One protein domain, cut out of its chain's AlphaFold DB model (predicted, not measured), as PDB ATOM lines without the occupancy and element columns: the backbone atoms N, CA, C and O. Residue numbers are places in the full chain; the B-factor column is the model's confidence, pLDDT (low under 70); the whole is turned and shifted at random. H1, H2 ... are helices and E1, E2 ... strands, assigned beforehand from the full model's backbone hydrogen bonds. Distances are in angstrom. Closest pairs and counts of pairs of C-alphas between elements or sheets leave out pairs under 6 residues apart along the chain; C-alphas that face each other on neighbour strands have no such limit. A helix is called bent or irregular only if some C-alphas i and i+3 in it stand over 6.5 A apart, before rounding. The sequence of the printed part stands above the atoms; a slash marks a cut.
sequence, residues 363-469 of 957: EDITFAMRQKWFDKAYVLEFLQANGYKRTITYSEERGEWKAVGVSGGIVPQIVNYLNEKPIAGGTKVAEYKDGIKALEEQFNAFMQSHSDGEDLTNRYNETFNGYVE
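What this domain is: This is residues 363 to 469 of the 957 residues of the protein "Helicase ATP-binding domain-containing protein" of Methylocucumis oryzae (UniProt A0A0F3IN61). A long helix, H3, crosses two shorter helices, H1 and H2, which lie between it and a small two-stranded hairpin, E1 and E2; a fourth helix, H4, lies at one end, turned about perpendicular to H3. The opening stretch, residues 363 to 375, has no named element and passes through the middle of the model. The printed part has 107 residues with four named helices and two named strands, in the order H1, E1, E2, H2, H3, H4; the sheet, E1 - E2, is antiparallel and the class is mostly helix. The whole is only just compact, close to loose, with a radius of gyration of the C-alphas of 15.1 A, and elongated, spanning 51 by 30 by 24 A.

Where its parts are: Begin at C-alpha 363, at (-16.173, 36.294, 23.348), and go on to C-alpha 376 at (-13.919, 36.119, 3.148), where H1 starts; it covers residues 376 to 388 and 14.7 A. H1 is irregular, with C-alphas 385 and 388 7.3 A apart. E1, residues 392 to 395, measures 10.1 A, and E2, residues 400 to 403, 10.3 A. H2, residues 410 to 418, measures 12.3 A. Find C-alpha 426 at (-42.074, 30.317, -2.082); from there H3 runs 34.3 A to residue 448, irregular too, with C-alphas 427 and 430 7.6 A apart. H4, residues 453 to 464, measures 16.1 A and ends at C-alpha 464, at (-12.971, 49.397, 16.165).

How they stand to each other: Look first at H3. With residues 443 to 447 alone it touches H1, closest at the C-alphas of Phe 382 and Phe 443, 6.7 A, at a steep tilt of 63 degrees, opposite ways. With residues 432 to 436 alone it touches H2, closest at the C-alphas of Ile 410 and Tyr 432, 5.9 A, at a steep tilt of 64 degrees, the same way. H1 and H2 are only just apart, their closest C-alphas 8.1 A from each other. E1 and E2 form an antiparallel hairpin at 148 degrees, with N 393 and O 402 3.0 A apart and N 402 and O 393 2.8 A apart, within hydrogen-bond range. The closest C-alphas of H1 and E1 are those of Leu 380 and Thr 393, 7.1 A; those of H2 and E2 are Trp 401 and Val 415, 5.8 A. H4 is close to H3 but not clearly touching, closest at the C-alphas of Met 447 and Gly 453, 6.6 A, about perpendicular at 78 degrees. In H2 and H4 every O i to N i+4 pair is within hydrogen-bond range; in H1 7 of 9 are, in H3 17 of 19.

The domain as a whole: The two C-alphas farthest apart are those of Gly 405 and Glu 469, 52.4 A. The printed part has no cut and no long link between its named elements. Its mean pLDDT is 87.5; look for values under 70 at residues 397 to 398 and residue 425.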
ATOM      1  N   GLU A 363     -14.818  36.721  22.971       88.00
ATOM      2  CA  GLU A 363     -16.173  36.294  23.348       88.00
ATOM      3  C   GLU A 363     -17.244  37.388  23.208       88.00
ATOM      4  O   GLU A 363     -18.400  37.068  22.926       88.00
ATOM      5  N   ASP A 364     -16.849  38.660  23.309       88.44
ATOM      6  CA  ASP A 364     -17.741  39.818  23.183       88.44
ATOM      7  C   ASP A 364     -17.844  40.332  21.734       88.44
ATOM      8  O   ASP A 364     -18.638  41.233  21.437       88.44
ATOM      9  N   ILE A 365     -17.070  39.757  20.806       90.69
ATOM     10  CA  ILE A 365     -17.136  40.074  19.377       90.69
ATOM     11  C   ILE A 365     -18.188  39.184  18.717       90.69
ATOM     12  O   ILE A 365     -18.121  37.952  18.774       90.69
ATOM     13  N   THR A 366     -19.150  39.813  18.040       90.62
ATOM     14  CA  THR A 366     -20.131  39.110  17.202       90.62
ATOM     15  C   THR A 366     -19.680  39.117  15.745       90.62
ATOM     16  O   THR A 366     -19.717  40.154  15.067       90.62
ATOM     17  N   PHE A 367     -19.307  37.936  15.255       91.38
ATOM     18  CA  PHE A 367     -18.954  37.671  13.867       91.38
ATOM     19  C   PHE A 367     -20.186  37.237  13.076       91.38
ATOM     20  O   PHE A 367     -20.960  36.392  13.521       91.38
ATOM     21  N   ALA A 368     -20.344  37.781  11.871       91.19
ATOM     22  CA  ALA A 368     -21.372  37.342  10.930       91.19
ATOM     23  C   ALA A 368     -20.794  37.241   9.517       91.19
ATOM     24  O   ALA A 368     -19.991  38.090   9.115       91.19
ATOM     25  N   MET A 369     -21.224  36.252   8.727       92.56
ATOM     26  CA  MET A 369     -20.606  35.919   7.429       92.56
ATOM     27  C   MET A 369     -20.625  37.087   6.423       92.56
ATOM     28  O   MET A 369     -19.790  37.187   5.512       92.56
ATOM     29  N   ARG A 370     -21.588  38.004   6.577       89.06
ATOM     30  CA  ARG A 370     -21.764  39.172   5.699       89.06
ATOM     31  C   ARG A 370     -20.940  40.394   6.099       89.06
ATOM     32  O   ARG A 370     -20.836  41.312   5.290       89.06
ATOM     33  N   GLN A 371     -20.330  40.416   7.281       87.19
ATOM     34  CA  GLN A 371     -19.471  41.528   7.695       87.19
ATOM     35  C   GLN A 371     -18.243  41.647   6.775       87.19
ATOM     36  O   GLN A 371     -17.763  40.657   6.219       87.19
ATOM     37  N   LYS A 372     -17.772  42.880   6.561       86.81
ATOM     38  CA  LYS A 372     -16.743  43.209   5.555       86.81
ATOM     39  C   LYS A 372     -15.387  43.594   6.165       86.81
ATOM     40  O   LYS A 372     -14.450  43.853   5.425       86.81
ATOM     41  N   TRP A 373     -15.271  43.622   7.493       86.00
ATOM     42  CA  TRP A 373     -14.049  44.031   8.199       86.00
ATOM     43  C   TRP A 373     -13.000  42.903   8.339       86.00
ATOM     44  O   TRP A 373     -11.835  43.175   8.641       86.00
ATOM     45  N   PHE A 374     -13.375  41.649   8.056       89.00
ATOM     46  CA  PHE A 374     -12.481  40.486   8.015       89.00
ATOM     47  C   PHE A 374     -12.547  39.755   6.662       89.00
ATOM     48  O   PHE A 374     -13.460  39.965   5.860       89.00
ATOM     49  N   ASP A 375     -11.551  38.903   6.408       88.81
ATOM     50  CA  ASP A 375     -11.367  38.225   5.124       88.81
ATOM     51  C   ASP A 375     -12.471  37.186   4.835       88.81
ATOM     52  O   ASP A 375     -12.882  36.411   5.702       88.81
ATOM     53  N   LYS A 376     -12.935  37.120   3.584       89.81
ATOM     54  CA  LYS A 376     -13.919  36.119   3.148       89.81
ATOM     55  C   LYS A 376     -13.357  34.694   3.139       89.81
ATOM     56  O   LYS A 376     -14.153  33.751   3.114       89.81
ATOM     57  N   ALA A 377     -12.037  34.521   3.223       91.00
ATOM     58  CA  ALA A 377     -11.385  33.228   3.414       91.00
ATOM     59  C   ALA A 377     -11.938  32.465   4.631       91.00
ATOM     60  O   ALA A 377     -12.230  31.278   4.505       91.00
ATOM     61  N   TYR A 378     -12.206  33.152   5.750       93.12
ATOM     62  CA  TYR A 378     -12.779  32.535   6.955       93.12
ATOM     63  C   TYR A 378     -14.202  32.013   6.730       93.12
ATOM     64  O   TYR A 378     -14.559  30.915   7.156       93.12
ATOM     65  N   VAL A 379     -15.021  32.773   5.996       93.75
ATOM     66  CA  VAL A 379     -16.371  32.335   5.608       93.75
ATOM     67  C   VAL A 379     -16.281  31.111   4.697       93.75
ATOM     68  O   VAL A 379     -17.030  30.150   4.857       93.75
ATOM     69  N   LEU A 380     -15.347  31.122   3.744       93.25
ATOM     70  CA  LEU A 380     -15.145  30.007   2.829       93.25
ATOM     71  C   LEU A 380     -14.673  28.747   3.567       93.25
ATOM     72  O   LEU A 380     -15.192  27.665   3.292       93.25
ATOM     73  N   GLU A 381     -13.726  28.873   4.493       94.00
ATOM     74  CA  GLU A 381     -13.245  27.778   5.337       94.00
ATOM     75  C   GLU A 381     -14.388  27.154   6.142       94.00
ATOM     76  O   GLU A 381     -14.626  25.944   6.049       94.00
ATOM     77  N   PHE A 382     -15.161  27.984   6.843       95.50
ATOM     78  CA  PHE A 382     -16.321  27.543   7.610       95.50
ATOM     79  C   PHE A 382     -17.345  26.796   6.744       95.50
ATOM     80  O   PHE A 382     -17.801  25.706   7.102       95.50
ATOM     81  N   LEU A 383     -17.691  27.343   5.574       94.31
ATOM     82  CA  LEU A 383     -18.632  26.699   4.654       94.31
ATOM     83  C   LEU A 383     -18.093  25.351   4.148       94.31
ATOM     84  O   LEU A 383     -18.853  24.389   4.014       94.31
ATOM     85  N   GLN A 384     -16.786  25.242   3.896       92.19
ATOM     86  CA  GLN A 384     -16.165  23.973   3.512       92.19
ATOM     87  C   GLN A 384     -16.217  22.938   4.642       92.19
ATOM     88  O   GLN A 384     -16.518  21.773   4.364       92.19
ATOM     89  N   ALA A 385     -15.963  23.357   5.886       91.31
ATOM     90  CA  ALA A 385     -16.046  22.503   7.071       91.31
ATOM     91  C   ALA A 385     -17.479  21.997   7.326       91.31
ATOM     92  O   ALA A 385     -17.663  20.855   7.742       91.31
ATOM     93  N   ASN A 386     -18.491  22.796   6.974       91.44
ATOM     94  CA  ASN A 386     -19.914  22.475   7.149       91.44
ATOM     95  C   ASN A 386     -20.570  21.828   5.913       91.44
ATOM     96  O   ASN A 386     -21.783  21.888   5.726       91.44
ATOM     97  N   GLY A 387     -19.776  21.176   5.057       88.75
ATOM     98  CA  GLY A 387     -20.295  20.326   3.979       88.75
ATOM     99  C   GLY A 387     -20.624  21.043   2.666       88.75
ATOM    100  O   GLY A 387     -21.118  20.400   1.742       88.75
ATOM    101  N   TYR A 388     -20.288  22.330   2.522       89.62
ATOM    102  CA  TYR A 388     -20.471  23.093   1.274       89.62
ATOM    103  C   TYR A 388     -19.209  23.141   0.397       89.62
ATOM    104  O   TYR A 388     -19.085  23.971  -0.511       89.62
ATOM    105  N   LYS A 389     -18.251  22.240   0.640       84.56
ATOM    106  CA  LYS A 389     -16.978  22.183  -0.085       84.56
ATOM    107  C   LYS A 389     -17.184  21.993  -1.587       84.56
ATOM    108  O   LYS A 389     -17.790  21.018  -2.014       84.56
ATOM    109  N   ARG A 390     -16.625  22.907  -2.394       81.12
ATOM    110  CA  ARG A 390     -16.801  22.985  -3.866       81.12
ATOM    111  C   ARG A 390     -18.248  23.197  -4.326       81.12
ATOM    112  O   ARG A 390     -18.481  23.221  -5.528       81.12
ATOM    113  N   THR A 391     -19.192  23.361  -3.403       88.06
ATOM    114  CA  THR A 391     -20.600  23.653  -3.681       88.06
ATOM    115  C   THR A 391     -20.874  25.145  -3.565       88.06
ATOM    116  O   THR A 391     -21.650  25.675  -4.354       88.06
ATOM    117  N   ILE A 392     -20.214  25.827  -2.627       92.00
ATOM    118  CA  ILE A 392     -20.195  27.287  -2.526       92.00
ATOM    119  C   ILE A 392     -18.751  27.757  -2.702       92.00
ATOM    120  O   ILE A 392     -17.832  27.228  -2.078       92.00
ATOM    121  N   THR A 393     -18.544  28.730  -3.584       90.31
ATOM    122  CA  THR A 393     -17.226  29.309  -3.882       90.31
ATOM    123  C   THR A 393     -17.319  30.825  -3.942       90.31
ATOM    124  O   THR A 393     -18.334  31.347  -4.404       90.31
ATOM    125  N   TYR A 394     -16.254  31.519  -3.555       89.56
ATOM    126  CA  TYR A 394     -16.125  32.963  -3.729       89.56
ATOM    127  C   TYR A 394     -15.279  33.279  -4.967       89.56
ATOM    128  O   TYR A 394     -14.283  32.607  -5.235       89.56
ATOM    129  N   SER A 395     -15.702  34.265  -5.754       84.38
ATOM    130  CA  SER A 395     -15.007  34.714  -6.960       84.38
ATOM    131  C   SER A 395     -14.397  36.084  -6.693       84.38
ATOM    132  O   SER A 395     -15.088  37.073  -6.910       84.38
ATOM    133  N   GLU A 396     -13.124  36.160  -6.296       77.81
ATOM    134  CA  GLU A 396     -12.448  37.441  -6.001       77.81
ATOM    135  C   GLU A 396     -12.558  38.443  -7.156       77.81
ATOM    136  O   GLU A 396     -12.960  39.581  -6.947       77.81
ATOM    137  N   GLU A 397     -12.350  37.989  -8.398       69.62
ATOM    138  CA  GLU A 397     -12.479  38.820  -9.609       69.62
ATOM    139  C   GLU A 397     -13.867  39.473  -9.756       69.62
ATOM    140  O   GLU A 397     -14.008  40.540 -10.349       69.62
ATOM    141  N   ARG A 398     -14.919  38.821  -9.244       66.88
ATOM    142  CA  ARG A 398     -16.301  39.313  -9.351       66.88
ATOM    143  C   ARG A 398     -16.841  39.884  -8.048       66.88
ATOM    144  O   ARG A 398     -17.919  40.453  -8.081       66.88
ATOM    145  N   GLY A 399     -16.154  39.688  -6.928       76.19
ATOM    146  CA  GLY A 399     -16.661  40.030  -5.605       76.19
ATOM    147  C   GLY A 399     -17.884  39.221  -5.148       76.19
ATOM    148  O   GLY A 399     -18.492  39.591  -4.151       76.19
ATOM    149  N   GLU A 400     -18.255  38.131  -5.832       83.31
ATOM    150  CA  GLU A 400     -19.531  37.423  -5.623       83.31
ATOM    151  C   GLU A 400     -19.358  35.956  -5.193       83.31
ATOM    152  O   GLU A 400     -18.489  35.222  -5.684       83.31
ATOM    153  N   TRP A 401     -20.284  35.493  -4.349       90.44
ATOM    154  CA  TRP A 401     -20.479  34.085  -4.006       90.44
ATOM    155  C   TRP A 401     -21.242  33.344  -5.105       90.44
ATOM    156  O   TRP A 401     -22.181  33.879  -5.698       90.44
ATOM    157  N   LYS A 402     -20.885  32.081  -5.356       90.81
ATOM    158  CA  LYS A 402     -21.527  31.234  -6.370       90.81
ATOM    159  C   LYS A 402     -21.826  29.841  -5.844       90.81
ATOM    160  O   LYS A 402     -21.004  29.248  -5.150       90.81
ATOM    161  N   ALA A 403     -22.971  29.312  -6.265       90.44
ATOM    162  CA  ALA A 403     -23.294  27.899  -6.143       90.44
ATOM    163  C   ALA A 403     -22.730  27.139  -7.351       90.44
ATOM    164  O   ALA A 403     -22.901  27.565  -8.496       90.44
ATOM    165  N   VAL A 404     -22.085  26.002  -7.109       88.69
ATOM    166  CA  VAL A 404     -21.510  25.134  -8.140       88.69
ATOM    167  C   VAL A 404     -22.176  23.764  -8.058       88.69
ATOM    168  O   VAL A 404     -22.197  23.128  -7.007       88.69
ATOM    169  N   GLY A 405     -22.745  23.309  -9.177       83.56
ATOM    170  CA  GLY A 405     -23.348  21.976  -9.292       83.56
ATOM    171  C   GLY A 405     -24.688  21.783  -8.569       83.56
ATOM    172  O   GLY A 405     -25.186  20.662  -8.544       83.56
ATOM    173  N   VAL A 406     -25.290  22.841  -8.009       82.44
ATOM    174  CA  VAL A 406     -26.571  22.787  -7.282       82.44
ATOM    175  C   VAL A 406     -27.475  23.947  -7.706       82.44
ATOM    176  O   VAL A 406     -27.068  25.104  -7.641       82.44
ATOM    177  N   SER A 407     -28.706  23.644  -8.128       76.44
ATOM    178  CA  SER A 407     -29.678  24.629  -8.636       76.44
ATOM    179  C   SER A 407     -30.907  24.840  -7.739       76.44
ATOM    180  O   SER A 407     -31.728  25.705  -8.034       76.44
ATOM    181  N   GLY A 408     -31.047  24.092  -6.638       82.00
ATOM    182  CA  GLY A 408     -32.202  24.170  -5.737       82.00
ATOM    183  C   GLY A 408     -31.867  23.868  -4.274       82.00
ATOM    184  O   GLY A 408     -30.748  23.478  -3.948       82.00
ATOM    185  N   GLY A 409     -32.849  24.053  -3.389       87.38
ATOM    186  CA  GLY A 409     -32.692  23.867  -1.942       87.38
ATOM    187  C   GLY A 409     -32.060  25.072  -1.242       87.38
ATOM    188  O   GLY A 409     -32.136  26.195  -1.737       87.38
ATOM    189  N   ILE A 410     -31.437  24.830  -0.084       89.56
ATOM    190  CA  ILE A 410     -30.869  25.882   0.774       89.56
ATOM    191  C   ILE A 410     -29.594  26.516   0.192       89.56
ATOM    192  O   ILE A 410     -29.342  27.691   0.423       89.56
ATOM    193  N   VAL A 411     -28.816  25.791  -0.622       92.00
ATOM    194  CA  VAL A 411     -27.518  26.266  -1.149       92.00
ATOM    195  C   VAL A 411     -27.644  27.555  -1.976       92.00
ATOM    196  O   VAL A 411     -26.963  28.527  -1.644       92.00
ATOM    197  N   PRO A 412     -28.519  27.644  -3.001       91.12
ATOM    198  CA  PRO A 412     -28.750  28.911  -3.692       91.12
ATOM    199  C   PRO A 412     -29.232  30.030  -2.762       91.12
ATOM    200  O   PRO A 412     -28.965  31.194  -3.033       91.12
ATOM    201  N   GLN A 413     -29.910  29.697  -1.658       92.00
ATOM    202  CA  GLN A 413     -30.389  30.690  -0.695       92.00
ATOM    203  C   GLN A 413     -29.284  31.221   0.207       92.00
ATOM    204  O   GLN A 413     -29.261  32.418   0.460       92.00
ATOM    205  N   ILE A 414     -28.336  30.373   0.615       92.25
ATOM    206  CA  ILE A 414     -27.110  30.805   1.299       92.25
ATOM    207  C   ILE A 414     -26.321  31.740   0.376       92.25
ATOM    208  O   ILE A 414     -25.903  32.813   0.793       92.25
ATOM    209  N   VAL A 415     -26.181  31.388  -0.906       91.94
ATOM    210  CA  VAL A 415     -25.502  32.245  -1.892       91.94
ATOM    211  C   VAL A 415     -26.246  33.562  -2.119       91.94
ATOM    212  O   VAL A 415     -25.606  34.607  -2.223       91.94
ATOM    213  N   ASN A 416     -27.580  33.548  -2.172       89.62
ATOM    214  CA  ASN A 416     -28.370  34.778  -2.237       89.62
ATOM    215  C   ASN A 416     -28.133  35.636  -0.993       89.62
ATOM    216  O   ASN A 416     -27.805  36.808  -1.129       89.62
ATOM    217  N   TYR A 417     -28.208  35.039   0.195       89.69
ATOM    218  CA  TYR A 417     -27.972  35.714   1.466       89.69
ATOM    219  C   TYR A 417     -26.587  36.373   1.533       89.69
ATOM    220  O   TYR A 417     -26.494  37.571   1.806       89.69
ATOM    221  N   LEU A 418     -25.522  35.630   1.213       90.25
ATOM    222  CA  LEU A 418     -24.141  36.129   1.229       90.25
ATOM    223  C   LEU A 418     -23.890  37.247   0.205       90.25
ATOM    224  O   LEU A 418     -23.041  38.099   0.443       90.25
ATOM    225  N   ASN A 419     -24.640  37.261  -0.902       86.12
ATOM    226  CA  ASN A 419     -24.617  38.323  -1.914       86.12
ATOM    227  C   ASN A 419     -25.674  39.417  -1.669       86.12
ATOM    228  O   ASN A 419     -25.974  40.185  -2.581       86.12
ATOM    229  N   GLU A 420     -26.293  39.464  -0.485       81.88
ATOM    230  CA  GLU A 420     -27.294  40.482  -0.119       81.88
ATOM    231  C   GLU A 420     -28.540  40.491  -1.032       81.88
ATOM    232  O   GLU A 420     -29.240  41.493  -1.198       81.88
ATOM    233  N   LYS A 421     -28.835  39.343  -1.648       82.81
ATOM    234  CA  LYS A 421     -29.996  39.117  -2.513       82.81
ATOM    235  C   LYS A 421     -31.128  38.477  -1.696       82.81
ATOM    236  O   LYS A 421     -30.869  37.678  -0.793       82.81
ATOM    237  N   PRO A 422     -32.404  38.774  -2.010       80.62
ATOM    238  CA  PRO A 422     -33.531  38.182  -1.298       80.62
ATOM    239  C   PRO A 422     -33.510  36.649  -1.333       80.62
ATOM    240  O   PRO A 422     -33.307  36.046  -2.388       80.62
ATOM    241  N   ILE A 423     -33.807  36.025  -0.193       83.81
ATOM    242  CA  ILE A 423     -34.035  34.579  -0.113       83.81
ATOM    243  C   ILE A 423     -35.339  34.250  -0.852       83.81
ATOM    244  O   ILE A 423     -36.415  34.744  -0.509       83.81
ATOM    245  N   ALA A 424     -35.241  33.406  -1.875       77.69
ATOM    246  CA  ALA A 424     -36.333  33.005  -2.749       77.69
ATOM    247  C   ALA A 424     -36.699  31.537  -2.491       77.69
ATOM    248  O   ALA A 424     -35.915  30.633  -2.754       77.69
ATOM    249  N   GLY A 425     -37.905  31.271  -1.988       68.38
ATOM    250  CA  GLY A 425     -38.284  29.901  -1.617       68.38
ATOM    251  C   GLY A 425     -39.769  29.574  -1.674       68.38
ATOM    252  O   GLY A 425     -40.146  28.480  -1.263       68.38
ATOM    253  N   GLY A 426     -40.620  30.493  -2.141       76.25
ATOM    254  CA  GLY A 426     -42.074  30.317  -2.082       76.25
ATOM    255  C   GLY A 426     -42.530  29.993  -0.655       76.25
ATOM    256  O   GLY A 426     -42.327  30.790   0.257       76.25
ATOM    257  N   THR A 427     -43.085  28.797  -0.451       74.06
ATOM    258  CA  THR A 427     -43.548  28.306   0.858       74.06
ATOM    259  C   THR A 427     -42.426  27.939   1.838       74.06
ATOM    260  O   THR A 427     -42.689  27.851   3.031       74.06
ATOM    261  N   LYS A 428     -41.178  27.761   1.376       82.94
ATOM    262  CA  LYS A 428     -40.024  27.343   2.202       82.94
ATOM    263  C   LYS A 428     -39.126  28.484   2.689       82.94
ATOM    264  O   LYS A 428     -38.061  28.237   3.241       82.94
ATOM    265  N   VAL A 429     -39.507  29.743   2.470       83.25
ATOM    266  CA  VAL A 429     -38.659  30.893   2.844       83.25
ATOM    267  C   VAL A 429     -38.331  30.905   4.341       83.25
ATOM    268  O   VAL A 429     -37.191  31.194   4.686       83.25
ATOM    269  N   ALA A 430     -39.292  30.561   5.206       78.69
ATOM    270  CA  ALA A 430     -39.071  30.479   6.651       78.69
ATOM    271  C   ALA A 430     -38.024  29.406   7.003       78.69
ATOM    272  O   ALA A 430     -37.017  29.726   7.617       78.69
ATOM    273  N   GLU A 431     -38.188  28.185   6.480       85.31
ATOM    274  CA  GLU A 431     -37.234  27.075   6.650       85.31
ATOM    275  C   GLU A 431     -35.808  27.470   6.220       85.31
ATOM    276  O   GLU A 431     -34.834  27.179   6.913       85.31
ATOM    277  N   TYR A 432     -35.667  28.173   5.091       90.00
ATOM    278  CA  TYR A 432     -34.359  28.640   4.628       90.00
ATOM    279  C   TYR A 432     -33.766  29.745   5.504       90.00
ATOM    280  O   TYR A 432     -32.554  29.749   5.711       90.00
ATOM    281  N   LYS A 433     -34.589  30.667   6.017       84.62
ATOM    282  CA  LYS A 433     -34.135  31.700   6.959       84.62
ATOM    283  C   LYS A 433     -33.640  31.082   8.264       84.62
ATOM    284  O   LYS A 433     -32.554  31.441   8.706       84.62
ATOM    285  N   ASP A 434     -34.378  30.123   8.815       85.19
ATOM    286  CA  ASP A 434     -33.994  29.419  10.044       85.19
ATOM    287  C   ASP A 434     -32.683  28.648   9.851       85.19
ATOM    288  O   ASP A 434     -31.778  28.727  10.682       85.19
ATOM    289  N   GLY A 435     -32.533  27.969   8.707       90.12
ATOM    290  CA  GLY A 435     -31.290  27.280   8.359       90.12
ATOM    291  C   GLY A 435     -30.089  28.224   8.227       90.12
ATOM    292  O   GLY A 435     -29.000  27.894   8.687       90.12
ATOM    293  N   ILE A 436     -30.278  29.413   7.643       91.06
ATOM    294  CA  ILE A 436     -29.222  30.436   7.547       91.06
ATOM    295  C   ILE A 436     -28.905  31.036   8.922       91.06
ATOM    296  O   ILE A 436     -27.736  31.264   9.218       91.06
ATOM    297  N   LYS A 437     -29.908  31.250   9.780       88.12
ATOM    298  CA  LYS A 437     -29.697  31.733  11.153       88.12
ATOM    299  C   LYS A 437     -28.851  30.750  11.964       88.12
ATOM    300  O   LYS A 437     -27.866  31.155  12.569       88.12
ATOM    301  N   ALA A 438     -29.177  29.458  11.903       90.94
ATOM    302  CA  ALA A 438     -28.378  28.415  12.547       90.94
ATOM    303  C   ALA A 438     -26.939  28.371  12.001       90.94
ATOM    304  O   ALA A 438     -25.995  28.113  12.746       90.94
ATOM    305  N   LEU A 439     -26.763  28.645  10.704       93.88
ATOM    306  CA  LEU A 439     -25.449  28.724  10.071       93.88
ATOM    307  C   LEU A 439     -24.642  29.944  10.556       93.88
ATOM    308  O   LEU A 439     -23.445  29.808  10.779       93.88
ATOM    309  N   GLU A 440     -25.275  31.103  10.767       92.69
ATOM    310  CA  GLU A 440     -24.636  32.289  11.368       92.69
ATOM    311  C   GLU A 440     -24.231  32.050  12.831       92.69
ATOM    312  O   GLU A 440     -23.120  32.397  13.225       92.69
ATOM    313  N   GLU A 441     -25.077  31.396  13.633       92.56
ATOM    314  CA  GLU A 441     -24.742  31.036  15.022       92.56
ATOM    315  C   GLU A 441     -23.526  30.094  15.084       92.56
ATOM    316  O   GLU A 441     -22.609  30.294  15.885       92.56
ATOM    317  N   GLN A 442     -23.480  29.101  14.189       94.81
ATOM    318  CA  GLN A 442     -22.329  28.206  14.043       94.81
ATOM    319  C   GLN A 442     -21.085  28.944  13.544       94.81
ATOM    320  O   GLN A 442     -19.988  28.655  14.018       94.81
ATOM    321  N   PHE A 443     -21.239  29.888  12.611       95.12
ATOM    322  CA  PHE A 443     -20.132  30.700  12.113       95.12
ATOM    323  C   PHE A 443     -19.537  31.562  13.228       95.12
ATOM    324  O   PHE A 443     -18.321  31.584  13.391       95.12
ATOM    325  N   ASN A 444     -20.376  32.208  14.040       93.31
ATOM    326  CA  ASN A 444     -19.908  32.996  15.174       93.31
ATOM    327  C   ASN A 444     -19.113  32.137  16.171       93.31
ATOM    328  O   ASN A 444     -17.995  32.494  16.537       93.31
ATOM    329  N   ALA A 445     -19.637  30.963  16.545       92.69
ATOM    330  CA  ALA A 445     -18.933  30.034  17.434       92.69
ATOM    331  C   ALA A 445     -17.621  29.499  16.822       92.69
ATOM    332  O   ALA A 445     -16.614  29.358  17.519       92.69
ATOM    333  N   PHE A 446     -17.617  29.227  15.512       93.62
ATOM    334  CA  PHE A 446     -16.420  28.833  14.768       93.62
ATOM    335  C   PHE A 446     -15.351  29.929  14.810       93.62
ATOM    336  O   PHE A 446     -14.203  29.635  15.122       93.62
ATOM    337  N   MET A 447     -15.727  31.187  14.572       93.38
ATOM    338  CA  MET A 447     -14.801  32.323  14.608       93.38
ATOM    339  C   MET A 447     -14.236  32.564  16.012       93.38
ATOM    340  O   MET A 447     -13.036  32.782  16.157       93.38
ATOM    341  N   GLN A 448     -15.067  32.457  17.053       90.56
ATOM    342  CA  GLN A 448     -14.635  32.632  18.447       90.56
ATOM    343  C   GLN A 448     -13.671  31.536  18.932       90.56
ATOM    344  O   GLN A 448     -12.902  31.764  19.861       90.56
ATOM    345  N   SER A 449     -13.698  30.355  18.307       90.75
ATOM    346  CA  SER A 449     -12.815  29.222  18.624       90.75
ATOM    347  C   SER A 449     -11.762  28.946  17.544       90.75
ATOM    348  O   SER A 449     -11.082  27.917  17.589       90.75
ATOM    349  N   HIS A 450     -11.620  29.851  16.572       93.00
ATOM    350  CA  HIS A 450     -10.694  29.693  15.459       93.00
ATOM    351  C   HIS A 450      -9.238  29.719  15.937       93.00
ATOM    352  O   HIS A 450      -8.903  30.397  16.909       93.00
ATOM    353  N   SER A 451      -8.346  29.023  15.225       89.56
ATOM    354  CA  SER A 451      -6.909  29.040  15.549       89.56
ATOM    355  C   SER A 451      -6.295  30.447  15.466       89.56
ATOM    356  O   SER A 451      -5.505  30.813  16.328       89.56
ATOM    357  N   ASP A 452      -6.768  31.265  14.524       88.94
ATOM    358  CA  ASP A 452      -6.437  32.696  14.386       88.94
ATOM    359  C   ASP A 452      -7.261  33.616  15.318       88.94
ATOM    360  O   ASP A 452      -7.347  34.822  15.086       88.94
ATOM    361  N   GLY A 453      -7.941  33.080  16.338       83.56
ATOM    362  CA  GLY A 453      -8.868  33.852  17.175       83.56
ATOM    363  C   GLY A 453      -8.223  35.078  17.833       83.56
ATOM    364  O   GLY A 453      -8.836  36.149  17.891       83.56
ATOM    365  N   GLU A 454      -6.964  34.960  18.266       85.00
ATOM    366  CA  GLU A 454      -6.192  36.076  18.828       85.00
ATOM    367  C   GLU A 454      -5.912  37.161  17.776       85.00
ATOM    368  O   GLU A 454      -6.169  38.339  18.026       85.00
ATOM    369  N   ASP A 455      -5.490  36.774  16.571       87.06
ATOM    370  CA  ASP A 455      -5.224  37.699  15.462       87.06
ATOM    371  C   ASP A 455      -6.495  38.422  15.000       87.06
ATOM    372  O   ASP A 455      -6.485  39.635  14.778       87.06
ATOM    373  N   LEU A 456      -7.622  37.710  14.920       87.62
ATOM    374  CA  LEU A 456      -8.931  38.290  14.605       87.62
ATOM    375  C   LEU A 456      -9.394  39.278  15.677       87.62
ATOM    376  O   LEU A 456      -9.942  40.335  15.357       87.62
ATOM    377  N   THR A 457      -9.150  38.953  16.946       90.00
ATOM    378  CA  THR A 457      -9.474  39.825  18.081       90.00
ATOM    379  C   THR A 457      -8.604  41.072  18.078       90.00
ATOM    380  O   THR A 457      -9.106  42.180  18.283       90.00
ATOM    381  N   ASN A 458      -7.310  40.917  17.797       87.94
ATOM    382  CA  ASN A 458      -6.393  42.033  17.623       87.94
ATOM    383  C   ASN A 458      -6.872  42.925  16.479       87.94
ATOM    384  O   ASN A 458      -7.133  44.102  16.718       87.94
ATOM    385  N   ARG A 459      -7.141  42.356  15.300       86.88
ATOM    386  CA  ARG A 459      -7.666  43.088  14.141       86.88
ATOM    387  C   ARG A 459      -8.973  43.818  14.447       86.88
ATOM    388  O   ARG A 459      -9.096  44.991  14.114       86.88
ATOM    389  N   TYR A 460      -9.926  43.178  15.128       89.44
ATOM    390  CA  TYR A 460     -11.157  43.846  15.562       89.44
ATOM    391  C   TYR A 460     -10.845  45.056  16.442       89.44
ATOM    392  O   TYR A 460     -11.318  46.161  16.190       89.44
ATOM    393  N   ASN A 461     -10.007  44.876  17.463       89.44
ATOM    394  CA  ASN A 461      -9.639  45.966  18.352       89.44
ATOM    395  C   ASN A 461      -8.862  47.067  17.627       89.44
ATOM    396  O   ASN A 461      -8.926  48.223  18.032       89.44
ATOM    397  N   GLU A 462      -8.083  46.748  16.601       85.50
ATOM    398  CA  GLU A 462      -7.368  47.730  15.782       85.50
ATOM    399  C   GLU A 462      -8.335  48.545  14.931       85.50
ATOM    400  O   GLU A 462      -8.225  49.769  14.874       85.50
ATOM    401  N   THR A 463      -9.313  47.872  14.329       84.50
ATOM    402  CA  THR A 463     -10.345  48.499  13.511       84.50
ATOM    403  C   THR A 463     -11.294  49.351  14.351       84.50
ATOM    404  O   THR A 463     -11.494  50.520  14.045       84.50
ATOM    405  N   PHE A 464     -11.866  48.791  15.417       85.94
ATOM    406  CA  PHE A 464     -12.971  49.397  16.165       85.94
ATOM    407  C   PHE A 464     -12.535  50.142  17.433       85.94
ATOM    408  O   PHE A 464     -13.169  51.119  17.818       85.94
ATOM    409  N   ASN A 465     -11.431  49.720  18.056       87.44
ATOM    410  CA  ASN A 465     -10.937  50.249  19.334       87.44
ATOM    411  C   ASN A 465      -9.500  50.808  19.214       87.44
ATOM    412  O   ASN A 465      -8.672  50.680  20.124       87.44
ATOM    413  N   GLY A 466      -9.180  51.375  18.047       86.12
ATOM    414  CA  GLY A 466      -7.865  51.926  17.709       86.12
ATOM    415  C   GLY A 466      -7.653  53.390  18.110       86.12
ATOM    416  O   GLY A 466      -6.601  53.943  17.797       86.12
ATOM    417  N   TYR A 467      -8.625  54.019  18.779       86.94
ATOM    418  CA  TYR A 467      -8.565  55.418  19.209       86.94
ATOM    419  C   TYR A 467      -8.503  55.524  20.734       86.94
ATOM    420  O   TYR A 467      -9.307  54.910  21.440       86.94
ATOM    421  N   VAL A 468      -7.570  56.329  21.241       85.94
ATOM    422  CA  VAL A 468      -7.461  56.684  22.662       85.94
ATOM    423  C   VAL A 468      -7.719  58.178  22.815       85.94
ATOM    424  O   VAL A 468      -7.074  58.994  22.164       85.94
ATOM    425  N   GLU A 469      -8.657  58.548  23.680       80.19
ATOM    426  CA  GLU A 469      -8.996  59.953  23.911       80.19
ATOM    427  C   GLU A 469      -7.828  60.716  24.556       80.19
ATOM    428  O   GLU A 469      -7.198  60.241  25.508       80.19
TER     429      GLU A 469